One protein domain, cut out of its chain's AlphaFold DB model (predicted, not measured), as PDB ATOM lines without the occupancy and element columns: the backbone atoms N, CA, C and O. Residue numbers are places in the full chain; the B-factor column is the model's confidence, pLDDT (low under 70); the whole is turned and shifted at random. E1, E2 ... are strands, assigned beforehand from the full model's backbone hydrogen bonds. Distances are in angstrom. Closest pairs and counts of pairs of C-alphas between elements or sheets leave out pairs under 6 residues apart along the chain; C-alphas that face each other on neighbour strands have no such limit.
ATOM      1  N   CYS A  89     194.890 184.065 210.639       76.94
ATOM      2  CA  CYS A  89     195.277 185.239 211.433       76.94
ATOM      3  C   CYS A  89     196.015 186.336 210.637       76.94
ATOM      4  O   CYS A  89     196.319 187.408 211.159       76.94
ATOM      5  N   SER A  90     196.321 186.103 209.358       81.94
ATOM      6  CA  SER A  90     196.929 187.120 208.482       81.94
ATOM      7  C   SER A  90     195.888 188.010 207.783       81.94
ATOM      8  O   SER A  90     196.237 188.968 207.089       81.94
ATOM      9  N   SER A  91     194.602 187.698 207.973       84.50
ATOM     10  CA  SER A  91     193.488 188.243 207.195       84.50
ATOM     11  C   SER A  91     192.485 189.072 207.998       84.50
ATOM     12  O   SER A  91     191.463 189.463 207.440       84.50
ATOM     13  N   CYS A  92     192.746 189.360 209.282       87.25
ATOM     14  CA  CYS A  92     191.869 190.265 210.028       87.25
ATOM     15  C   CYS A  92     191.718 191.599 209.297       87.25
ATOM     16  O   CYS A  92     192.706 192.208 208.881       87.25
ATOM     17  N   ASN A  93     190.474 192.061 209.203       88.94
ATOM     18  CA  ASN A  93     190.180 193.413 208.774       88.94
ATOM     19  C   ASN A  93     190.474 194.376 209.936       88.94
ATOM     20  O   ASN A  93     189.912 194.230 211.022       88.94
ATOM     21  N   GLU A  94     191.362 195.342 209.721       88.94
ATOM     22  CA  GLU A  94     191.733 196.347 210.726       88.94
ATOM     23  C   GLU A  94     190.566 197.272 211.077       88.94
ATOM     24  O   GLU A  94     190.465 197.705 212.221       88.94
ATOM     25  N   ASP A  95     189.639 197.499 210.141       88.62
ATOM     26  CA  ASP A  95     188.494 198.399 210.331       88.62
ATOM     27  C   ASP A  95     187.442 197.838 211.306       88.62
ATOM     28  O   ASP A  95     186.506 198.532 211.697       88.62
ATOM     29  N   THR A  96     187.595 196.580 211.731       89.38
ATOM     30  CA  THR A  96     186.763 195.976 212.787       89.38
ATOM     31  C   THR A  96     187.112 196.479 214.185       89.38
ATOM     32  O   THR A  96     186.312 196.304 215.103       89.38
ATOM     33  N   VAL A  97     188.276 197.116 214.362       89.12
ATOM     34  CA  VAL A  97     188.644 197.775 215.617       89.12
ATOM     35  C   VAL A  97     188.372 199.261 215.486       89.12
ATOM     36  O   VAL A  97     189.027 199.974 214.728       89.12
ATOM     37  N   THR A  98     187.397 199.736 216.252       89.75
ATOM     38  CA  THR A  98     187.085 201.159 216.331       89.75
ATOM     39  C   THR A  98     187.886 201.794 217.457       89.75
ATOM     40  O   THR A  98     187.764 201.408 218.616       89.75
ATOM     41  N   PHE A  99     188.682 202.798 217.110       88.69
ATOM     42  CA  PHE A  99     189.391 203.626 218.071       88.69
ATOM     43  C   PHE A  99     188.491 204.805 218.415       88.69
ATOM     44  O   PHE A  99     188.128 205.588 217.539       88.69
ATOM     45  N   GLN A 100     188.074 204.880 219.672       85.88
ATOM     46  CA  GLN A 100     187.159 205.910 220.142       85.88
ATOM     47  C   GLN A 100     187.866 206.809 221.141       85.88
ATOM     48  O   GLN A 100     188.661 206.347 221.960       85.88
ATOM     49  N   LYS A 101     187.530 208.095 221.084       86.25
ATOM     50  CA  LYS A 101     187.840 209.029 222.154       86.25
ATOM     51  C   LYS A 101     187.046 208.632 223.397       86.25
ATOM     52  O   LYS A 101     185.842 208.385 223.297       86.25
ATOM     53  N   ALA A 102     187.694 208.602 224.558       81.81
ATOM     54  CA  ALA A 102     186.977 208.403 225.814       81.81
ATOM     55  C   ALA A 102     185.951 209.533 226.042       81.81
ATOM     56  O   ALA A 102     186.171 210.684 225.657       81.81
ATOM     57  N   SER A 103     184.816 209.215 226.665       76.69
ATOM     58  CA  SER A 103     183.785 210.209 226.976       76.69
ATOM     59  C   SER A 103     184.222 211.124 228.123       76.69
ATOM     60  O   SER A 103     184.635 210.630 229.170       76.69
ATOM     61  N   GLY A 104     184.061 212.439 227.956       77.88
ATOM     62  CA  GLY A 104     184.317 213.447 228.992       77.88
ATOM     63  C   GLY A 104     185.373 214.482 228.601       77.88
ATOM     64  O   GLY A 104     185.996 214.395 227.541       77.88
ATOM     65  N   ASP A 105     185.568 215.465 229.479       77.50
ATOM     66  CA  ASP A 105     186.400 216.651 229.219       77.50
ATOM     67  C   ASP A 105     187.895 216.329 229.059       77.50
ATOM     68  O   ASP A 105     188.620 217.057 228.387       77.50
ATOM     69  N   PHE A 106     188.334 215.194 229.610       81.06
ATOM     70  CA  PHE A 106     189.709 214.692 229.528       81.06
ATOM     71  C   PHE A 106     189.849 213.499 228.573       81.06
ATOM     72  O   PHE A 106     190.810 212.738 228.656       81.06
ATOM     73  N   GLY A 107     188.870 213.294 227.687       81.19
ATOM     74  CA  GLY A 107     188.937 212.236 226.692       81.19
ATOM     75  C   GLY A 107     190.130 212.432 225.758       81.19
ATOM     76  O   GLY A 107     190.282 213.499 225.164       81.19
ATOM     77  N   LEU A 108     190.946 211.392 225.603       84.56
ATOM     78  CA  LEU A 108     192.066 211.357 224.663       84.56
ATOM     79  C   LEU A 108     191.703 210.491 223.458       84.56
ATOM     80  O   LEU A 108     190.967 209.510 223.590       84.56
ATOM     81  N   ASP A 109     192.233 210.849 222.291       85.62
ATOM     82  CA  ASP A 109     192.136 210.003 221.107       85.62
ATOM     83  C   ASP A 109     193.094 208.813 221.228       85.62
ATOM     84  O   ASP A 109     194.236 208.940 221.680       85.62
ATOM     85  N   ALA A 110     192.631 207.646 220.787       87.94
ATOM     86  CA  ALA A 110     193.490 206.492 220.580       87.94
ATOM     87  C   ALA A 110     193.898 206.431 219.103       87.94
ATOM     88  O   ALA A 110     193.056 206.431 218.206       87.94
ATOM     89  N   LEU A 111     195.199 206.368 218.846       90.31
ATOM     90  CA  LEU A 111     195.763 206.306 217.503       90.31
ATOM     91  C   LEU A 111     196.148 204.870 217.147       90.31
ATOM     92  O   LEU A 111     196.698 204.135 217.972       90.31
ATOM     93  N   LYS A 112     195.899 204.490 215.891       93.19
ATOM     94  CA  LYS A 112     196.373 203.228 215.314       93.19
ATOM     95  C   LYS A 112     197.769 203.412 214.724       93.19
ATOM     96  O   LYS A 112     197.966 204.220 213.821       93.19
ATOM     97  N   GLU A 113     198.710 202.589 215.163       93.62
ATOM     98  CA  GLU A 113     200.013 202.393 214.536       93.62
ATOM     99  C   GLU A 113     200.043 201.018 213.851       93.62
ATOM    100  O   GLU A 113     199.814 199.977 214.475       93.62
ATOM    101  N   ASN A 114     200.326 201.016 212.546       87.38
ATOM    102  CA  ASN A 114     200.423 199.789 211.760       87.38
ATOM    103  C   ASN A 114     201.754 199.090 212.039       87.38
ATOM    104  O   ASN A 114     202.815 199.711 211.971       87.38
ATOM    105  N   LEU A 115     201.702 197.785 212.286       88.25
ATOM    106  CA  LEU A 115     202.884 196.954 212.477       88.25
ATOM    107  C   LEU A 115     202.975 195.914 211.358       88.25
ATOM    108  O   LEU A 115     201.972 195.505 210.774       88.25
ATOM    109  N   SER A 116     204.191 195.456 211.066       86.88
ATOM    110  CA  SER A 116     204.380 194.263 210.238       86.88
ATOM    111  C   SER A 116     203.785 193.038 210.933       86.88
ATOM    112  O   SER A 116     203.689 193.001 212.160       86.88
ATOM    113  N   ASN A 117     203.408 192.009 210.169       84.12
ATOM    114  CA  ASN A 117     202.938 190.752 210.755       84.12
ATOM    115  C   ASN A 117     203.964 190.193 211.749       84.12
ATOM    116  O   ASN A 117     205.175 190.317 211.553       84.12
ATOM    117  N   ASN A 118     203.471 189.570 212.816       78.38
ATOM    118  CA  ASN A 118     204.327 189.023 213.854       78.38
ATOM    119  C   ASN A 118     205.135 187.817 213.348       78.38
ATOM    120  O   ASN A 118     204.947 187.297 212.245       78.38
ATOM    121  N   ALA A 119     206.000 187.328 214.228       72.69
ATOM    122  CA  ALA A 119     206.772 186.102 214.081       72.69
ATOM    123  C   ALA A 119     205.969 184.892 213.566       72.69
ATOM    124  O   ALA A 119     206.504 184.065 212.832       72.69
ATOM    125  N   GLN A 120     204.678 184.800 213.901       71.38
ATOM    126  CA  GLN A 120     203.753 183.728 213.518       71.38
ATOM    127  C   GLN A 120     203.006 184.013 212.198       71.38
ATOM    128  O   GLN A 120     202.291 183.157 211.688       71.38
ATOM    129  N   GLY A 121     203.244 185.164 211.566       76.88
ATOM    130  CA  GLY A 121     202.558 185.596 210.347       76.88
ATOM    131  C   GLY A 121     201.173 186.197 210.596       76.88
ATOM    132  O   GLY A 121     200.479 186.509 209.631       76.88
ATOM    133  N   CYS A 122     200.786 186.386 211.858       83.75
ATOM    134  CA  CYS A 122     199.532 187.030 212.217       83.75
ATOM    135  C   CYS A 122     199.652 188.547 212.099       83.75
ATOM    136  O   CYS A 122     200.694 189.125 212.425       83.75
ATOM    137  N   ARG A 123     198.572 189.196 211.657       89.62
ATOM    138  CA  ARG A 123     198.488 190.656 211.687       89.62
ATOM    139  C   ARG A 123     198.573 191.150 213.123       89.62
ATOM    140  O   ARG A 123     198.035 190.534 214.043       89.62
ATOM    141  N   GLN A 124     199.239 192.278 213.290       91.75
ATOM    142  CA  GLN A 124     199.314 192.989 214.553       91.75
ATOM    143  C   GLN A 124     199.243 194.489 214.289       91.75
ATOM    144  O   GLN A 124     199.634 194.965 213.224       91.75
ATOM    145  N   MET A 125     198.747 195.228 215.267       93.75
ATOM    146  CA  MET A 125     198.751 196.684 215.270       93.75
ATOM    147  C   MET A 125     198.937 197.177 216.696       93.75
ATOM    148  O   MET A 125     198.776 196.416 217.654       93.75
ATOM    149  N   ARG A 126     199.288 198.448 216.847       93.19
ATOM    150  CA  ARG A 126     199.456 199.065 218.155       93.19
ATOM    151  C   ARG A 126     198.453 200.193 218.330       93.19
ATOM    152  O   ARG A 126     198.368 201.086 217.497       93.19
ATOM    153  N   ALA A 127     197.716 200.143 219.431       92.50
ATOM    154  CA  ALA A 127     196.943 201.270 219.916       92.50
ATOM    155  C   ALA A 127     197.853 202.160 220.763       92.50
ATOM    156  O   ALA A 127     198.568 201.661 221.638       92.50
ATOM    157  N   VAL A 128     197.831 203.464 220.509       92.31
ATOM    158  CA  VAL A 128     198.608 204.458 221.253       92.31
ATOM    159  C   VAL A 128     197.653 205.495 221.820       92.31
ATOM    160  O   VAL A 128     196.886 206.095 221.076       92.31
ATOM    161  N   CYS A 129     197.706 205.703 223.130       92.12
ATOM    162  CA  CYS A 129     197.026 206.801 223.801       92.12
ATOM    163  C   CYS A 129     198.092 207.651 224.483       92.12
ATOM    164  O   CYS A 129     198.864 207.141 225.295       92.12
ATOM    165  N   ASP A 130     198.175 208.920 224.104       91.88
ATOM    166  CA  ASP A 130     199.161 209.859 224.619       91.88
ATOM    167  C   ASP A 130     198.432 211.006 225.310       91.88
ATOM    168  O   ASP A 130     197.537 211.615 224.724       91.88
ATOM    169  N   SER A 131     198.802 211.286 226.557       91.25
ATOM    170  CA  SER A 131     198.279 212.440 227.294       91.25
ATOM    171  C   SER A 131     198.806 213.764 226.739       91.25
ATOM    172  O   SER A 131     198.243 214.815 227.021       91.25
ATOM    173  N   GLY A 132     199.887 213.729 225.947       88.69
ATOM    174  CA  GLY A 132     200.547 214.929 225.434       88.69
ATOM    175  C   GLY A 132     201.351 215.682 226.499       88.69
ATOM    176  O   GLY A 132     201.891 216.752 226.216       88.69
ATOM    177  N   SER A 133     201.463 215.129 227.709       87.75
ATOM    178  CA  SER A 133     202.166 215.714 228.846       87.75
ATOM    179  C   SER A 133     202.935 214.643 229.611       87.75
ATOM    180  O   SER A 133     202.448 213.543 229.825       87.75
ATOM    181  N   SER A 134     204.145 214.955 230.073       89.31
ATOM    182  CA  SER A 134     204.926 214.029 230.904       89.31
ATOM    183  C   SER A 134     204.489 213.999 232.373       89.31
ATOM    184  O   SER A 134     204.936 213.123 233.114       89.31
ATOM    185  N   SER A 135     203.651 214.946 232.806       90.00
ATOM    186  CA  SER A 135     203.137 215.033 234.180       90.00
ATOM    187  C   SER A 135     201.718 214.491 234.340       90.00
ATOM    188  O   SER A 135     201.220 214.421 235.461       90.00
ATOM    189  N   GLU A 136     201.062 214.138 233.239       90.50
ATOM    190  CA  GLU A 136     199.724 213.553 233.226       90.50
ATOM    191  C   GLU A 136     199.814 212.107 232.745       90.50
ATOM    192  O   GLU A 136     200.770 211.720 232.080       90.50
ATOM    193  N   ASN A 137     198.837 211.287 233.121       91.56
ATOM    194  CA  ASN A 137     198.793 209.893 232.705       91.56
ATOM    195  C   ASN A 137     197.628 209.679 231.751       91.56
ATOM    196  O   ASN A 137     196.502 210.089 232.024       91.56
ATOM    197  N   ALA A 138     197.907 208.971 230.665       91.31
ATOM    198  CA  ALA A 138     196.904 208.361 229.826       91.31
ATOM    199  C   ALA A 138     196.508 206.988 230.383       91.31
ATOM    200  O   ALA A 138     197.243 206.320 231.122       91.31
ATOM    201  N   PHE A 139     195.325 206.556 229.979       88.69
ATOM    202  CA  PHE A 139     194.754 205.262 230.293       88.69
ATOM    203  C   PHE A 139     193.962 204.778 229.080       88.69
ATOM    204  O   PHE A 139     193.409 205.583 228.332       88.69
ATOM    205  N   MET A 140     193.938 203.465 228.869       88.44
ATOM    206  CA  MET A 140     193.270 202.835 227.738       88.44
ATOM    207  C   MET A 140     192.437 201.658 228.227       88.44
ATOM    208  O   MET A 140     192.917 200.831 229.005       88.44
ATOM    209  N   GLU A 141     191.219 201.564 227.709       87.12
ATOM    210  CA  GLU A 141     190.308 200.445 227.931       87.12
ATOM    211  C   GLU A 141     189.944 199.791 226.609       87.12
ATOM    212  O   GLU A 141     189.921 200.426 225.554       87.12
ATOM    213  N   PHE A 142     189.594 198.516 226.694       84.19
ATOM    214  CA  PHE A 142     189.038 197.738 225.604       84.19
ATOM    215  C   PHE A 142     187.593 197.367 225.931       84.19
ATOM    216  O   PHE A 142     187.250 197.124 227.086       84.19
ATOM    217  N   ASN A 143     186.733 197.305 224.912       81.81
ATOM    218  CA  ASN A 143     185.351 196.820 225.030       81.81
ATOM    219  C   ASN A 143     184.539 197.460 226.182       81.81
ATOM    220  O   ASN A 143     183.789 196.763 226.861       81.81
ATOM    221  N   ASN A 144     184.678 198.777 226.386       74.06
ATOM    222  CA  ASN A 144     183.949 199.564 227.396       74.06
ATOM    223  C   ASN A 144     184.195 199.136 228.859       74.06
ATOM    224  O   ASN A 144     183.246 199.020 229.633       74.06
ATOM    225  N   GLY A 145     185.457 198.904 229.236       71.81
ATOM    226  CA  GLY A 145     185.843 198.741 230.646       71.81
ATOM    227  C   GLY A 145     186.717 197.526 230.953       71.81
ATOM    228  O   GLY A 145     187.018 197.264 232.117       71.81
ATOM    229  N   ILE A 146     187.147 196.766 229.940       72.06
ATOM    230  CA  ILE A 146     188.211 195.776 230.122       72.06
ATOM    231  C   ILE A 146     189.528 196.549 230.153       72.06
ATOM    232  O   ILE A 146     189.936 197.131 229.145       72.06
ATOM    233  N   GLY A 147     190.156 196.599 231.329       66.12
ATOM    234  CA  GLY A 147     191.393 197.347 231.546       66.12
ATOM    235  C   GLY A 147     192.483 196.994 230.528       66.12
ATOM    236  O   GLY A 147     192.624 195.840 230.123       66.12
ATOM    237  N   GLY A 148     193.228 198.011 230.094       76.94
ATOM    238  CA  GLY A 148     194.362 197.878 229.185       76.94
ATOM    239  C   GLY A 148     195.715 197.817 229.909       76.94
ATOM    240  O   GLY A 148     195.788 197.410 231.069       76.94
ATOM    241  N   PRO A 149     196.809 198.214 229.235       84.19
ATOM    242  CA  PRO A 149     198.130 198.282 229.847       84.19
ATOM    243  C   PRO A 149     198.171 199.226 231.056       84.19
ATOM    244  O   PRO A 149     197.300 200.078 231.238       84.19
ATOM    245  N   THR A 150     199.246 199.128 231.838       87.00
ATOM    246  CA  THR A 150     199.520 200.047 232.948       87.00
ATOM    247  C   THR A 150     199.459 201.510 232.500       87.00
ATOM    248  O   THR A 150     200.015 201.875 231.462       87.00
ATOM    249  N   VAL A 151     198.810 202.342 233.318       89.88
ATOM    250  CA  VAL A 151     198.717 203.793 233.113       89.88
ATOM    251  C   VAL A 151     200.100 204.440 233.068       89.88
ATOM    252  O   VAL A 151     200.990 204.098 233.849       89.88
ATOM    253  N   ALA A 152     200.279 205.368 232.136       92.19
ATOM    254  CA  ALA A 152     201.531 206.081 231.899       92.19
ATOM    255  C   ALA A 152     201.248 207.333 231.055       92.19
ATOM    256  O   ALA A 152     200.196 207.386 230.416       92.19
ATOM    257  N   PRO A 153     202.178 208.298 230.951       93.62
ATOM    258  CA  PRO A 153     202.015 209.453 230.064       93.62
ATOM    259  C   PRO A 153     201.664 209.080 228.621       93.62
ATOM    260  O   PRO A 153     200.802 209.707 228.007       93.62
ATOM    261  N   THR A 154     202.264 207.994 228.127       93.56
ATOM    262  CA  THR A 154     201.924 207.366 226.850       93.56
ATOM    263  C   THR A 154     201.668 205.877 227.066       93.56
ATOM    264  O   THR A 154     202.578 205.118 227.407       93.56
ATOM    265  N   VAL A 155     200.438 205.436 226.816       92.31
ATOM    266  CA  VAL A 155     200.016 204.035 226.886       92.31
ATOM    267  C   VAL A 155     200.076 203.414 225.494       92.31
ATOM    268  O   VAL A 155     199.543 203.954 224.525       92.31
ATOM    269  N   LYS A 156     200.724 202.251 225.388       92.06
ATOM    270  CA  LYS A 156     200.841 201.480 224.146       92.06
ATOM    271  C   LYS A 156     200.304 200.074 224.361       92.06
ATOM    272  O   LYS A 156     200.835 199.345 225.194       92.06
ATOM    273  N   ALA A 157     199.325 199.670 223.565       90.81
ATOM    274  CA  ALA A 157     198.735 198.340 223.633       90.81
ATOM    275  C   ALA A 157     198.912 197.588 222.314       90.81
ATOM    276  O   ALA A 157     198.664 198.133 221.239       90.81
ATOM    277  N   LEU A 158     199.354 196.333 222.396       90.88
ATOM    278  CA  LEU A 158     199.521 195.470 221.232       90.88
ATOM    279  C   LEU A 158     198.224 194.704 220.971       90.88
ATOM    280  O   LEU A 158     197.726 194.016 221.859       90.88
ATOM    281  N   LEU A 159     197.712 194.791 219.747       90.81
ATOM    282  CA  LEU A 159     196.579 194.006 219.276       90.81
ATOM    283  C   LEU A 159     197.072 192.966 218.273       90.81
ATOM    284  O   LEU A 159     197.770 193.307 217.318       90.81
ATOM    285  N   ILE A 160     196.706 191.705 218.482       89.00
ATOM    286  CA  ILE A 160     197.109 190.578 217.638       89.00
ATOM    287  C   ILE A 160     195.856 189.926 217.061       89.00
ATOM    288  O   ILE A 160     194.945 189.541 217.793       89.00
ATOM    289  N   CYS A 161     195.823 189.785 215.739       88.81
ATOM    290  CA  CYS A 161     194.811 188.994 215.058       88.81
ATOM    291  C   CYS A 161     195.023 187.508 215.357       88.81
ATOM    292  O   CYS A 161     196.148 187.007 215.265       88.81
ATOM    293  N   ARG A 162     193.953 186.781 215.668       83.12
ATOM    294  CA  ARG A 162     194.001 185.332 215.886       83.12
ATOM    295  C   ARG A 162     193.309 184.550 214.771       83.12
ATOM    296  O   ARG A 162     192.799 185.096 213.796       83.12
ATOM    297  N   ALA A 163     193.374 183.227 214.897       81.06
ATOM    298  CA  ALA A 163     192.855 182.259 213.935       81.06
ATOM    299  C   ALA A 163     191.347 182.375 213.667       81.06
ATOM    300  O   ALA A 163     190.869 181.916 212.640       81.06
ATOM    301  N   ASP A 164     190.603 182.968 214.591       81.69
ATOM    302  CA  ASP A 164     189.165 183.209 214.504       81.69
ATOM    303  C   ASP A 164     188.821 184.553 213.840       81.69
ATOM    304  O   ASP A 164     187.663 184.968 213.847       81.69
ATOM    305  N   HIS A 165     189.818 185.227 213.256       84.75
ATOM    306  CA  HIS A 165     189.688 186.523 212.592       84.75
ATOM    307  C   HIS A 165     189.257 187.663 213.526       84.75
ATOM    308  O   HIS A 165     188.688 188.656 213.070       84.75
ATOM    309  N   ARG A 166     189.550 187.544 214.827       87.50
ATOM    310  CA  ARG A 166     189.320 188.601 215.816       87.50
ATOM    311  C   ARG A 166     190.629 189.175 216.340       87.50
ATOM    312  O   ARG A 166     191.672 188.516 216.336       87.50
ATOM    313  N   TRP A 167     190.553 190.427 216.780       89.31
ATOM    314  CA  TRP A 167     191.656 191.149 217.398       89.31
ATOM    315  C   TRP A 167     191.625 190.964 218.909       89.31
ATOM    316  O   TRP A 167     190.586 191.157 219.533       89.31
ATOM    317  N   TYR A 168     192.776 190.620 219.472       88.38
ATOM    318  CA  TYR A 168     192.956 190.400 220.902       88.38
ATOM    319  C   TYR A 168     194.016 191.339 221.439       88.38
ATOM    320  O   TYR A 168     195.064 191.511 220.805       88.38
ATOM    321  N   TYR A 169     193.775 191.905 222.616       87.62
ATOM    322  CA  TYR A 169     194.812 192.637 223.325       87.62
ATOM    323  C   TYR A 169     195.832 191.647 223.886       87.62
ATOM    324  O   TYR A 169     195.467 190.591 224.392       87.62
ATOM    325  N   SER A 170     197.117 191.966 223.767       83.69
ATOM    326  CA  SER A 170     198.216 191.185 224.327       83.69
ATOM    327  C   SER A 170     199.051 192.054 225.260       83.69
ATOM    328  O   SER A 170     199.580 193.089 224.846       83.69
ATOM    329  N   ASP A 171     199.215 191.600 226.501       72.00
ATOM    330  CA  ASP A 171     200.117 192.212 227.486       72.00
ATOM    331  C   ASP A 171     201.571 191.703 227.344       72.00
ATOM    332  O   ASP A 171     202.453 192.060 228.123       72.00
TER     333      ASP A 171
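What this domain is: This is residues 89 to 171 of the 176 residues of an uncharacterized protein of Necator americanus (UniProt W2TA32). With little regular structure, this domain is one strongly twisted, elongated wall of four antiparallel strands, with residues 97 to 100 and 139 to 142 of two long unnamed stretches over the same face. The 83 printed residues hold no named helix; E1, E2, E3 and E4 are a meander, each strand the antiparallel neighbour of the one before, in that order. The class is all strand, with 24 residues in named elements. The whole is compact, radius of gyration of the C-alphas 13.2 A, spanning 38 by 22 by 18 A.

How they stand to each other: Inner strands E2, residues 124 to 130, and E3, residues 154 to 161, form a hairpin; N 127 and O 157 are 2.9 A apart. Edge strand E1, residues 110 to 114, pairs with E2, N 111 to O 128 at 2.8 A. Edge strand E4, residues 167 to 170, pairs with E3, N 168 to O 160 at 2.9 A. E1 and E4 are apart.

Where its parts are: E3 is 23.0 A long, E2 19.6 A. C-alpha 110 is at (193.490, 206.492, 220.580), C-alpha 170 at (198.216, 191.185, 224.327).

The domain as a whole: The printed part has no cut. The link E2 to E3 is long. Residue 147 has pLDDT under 70.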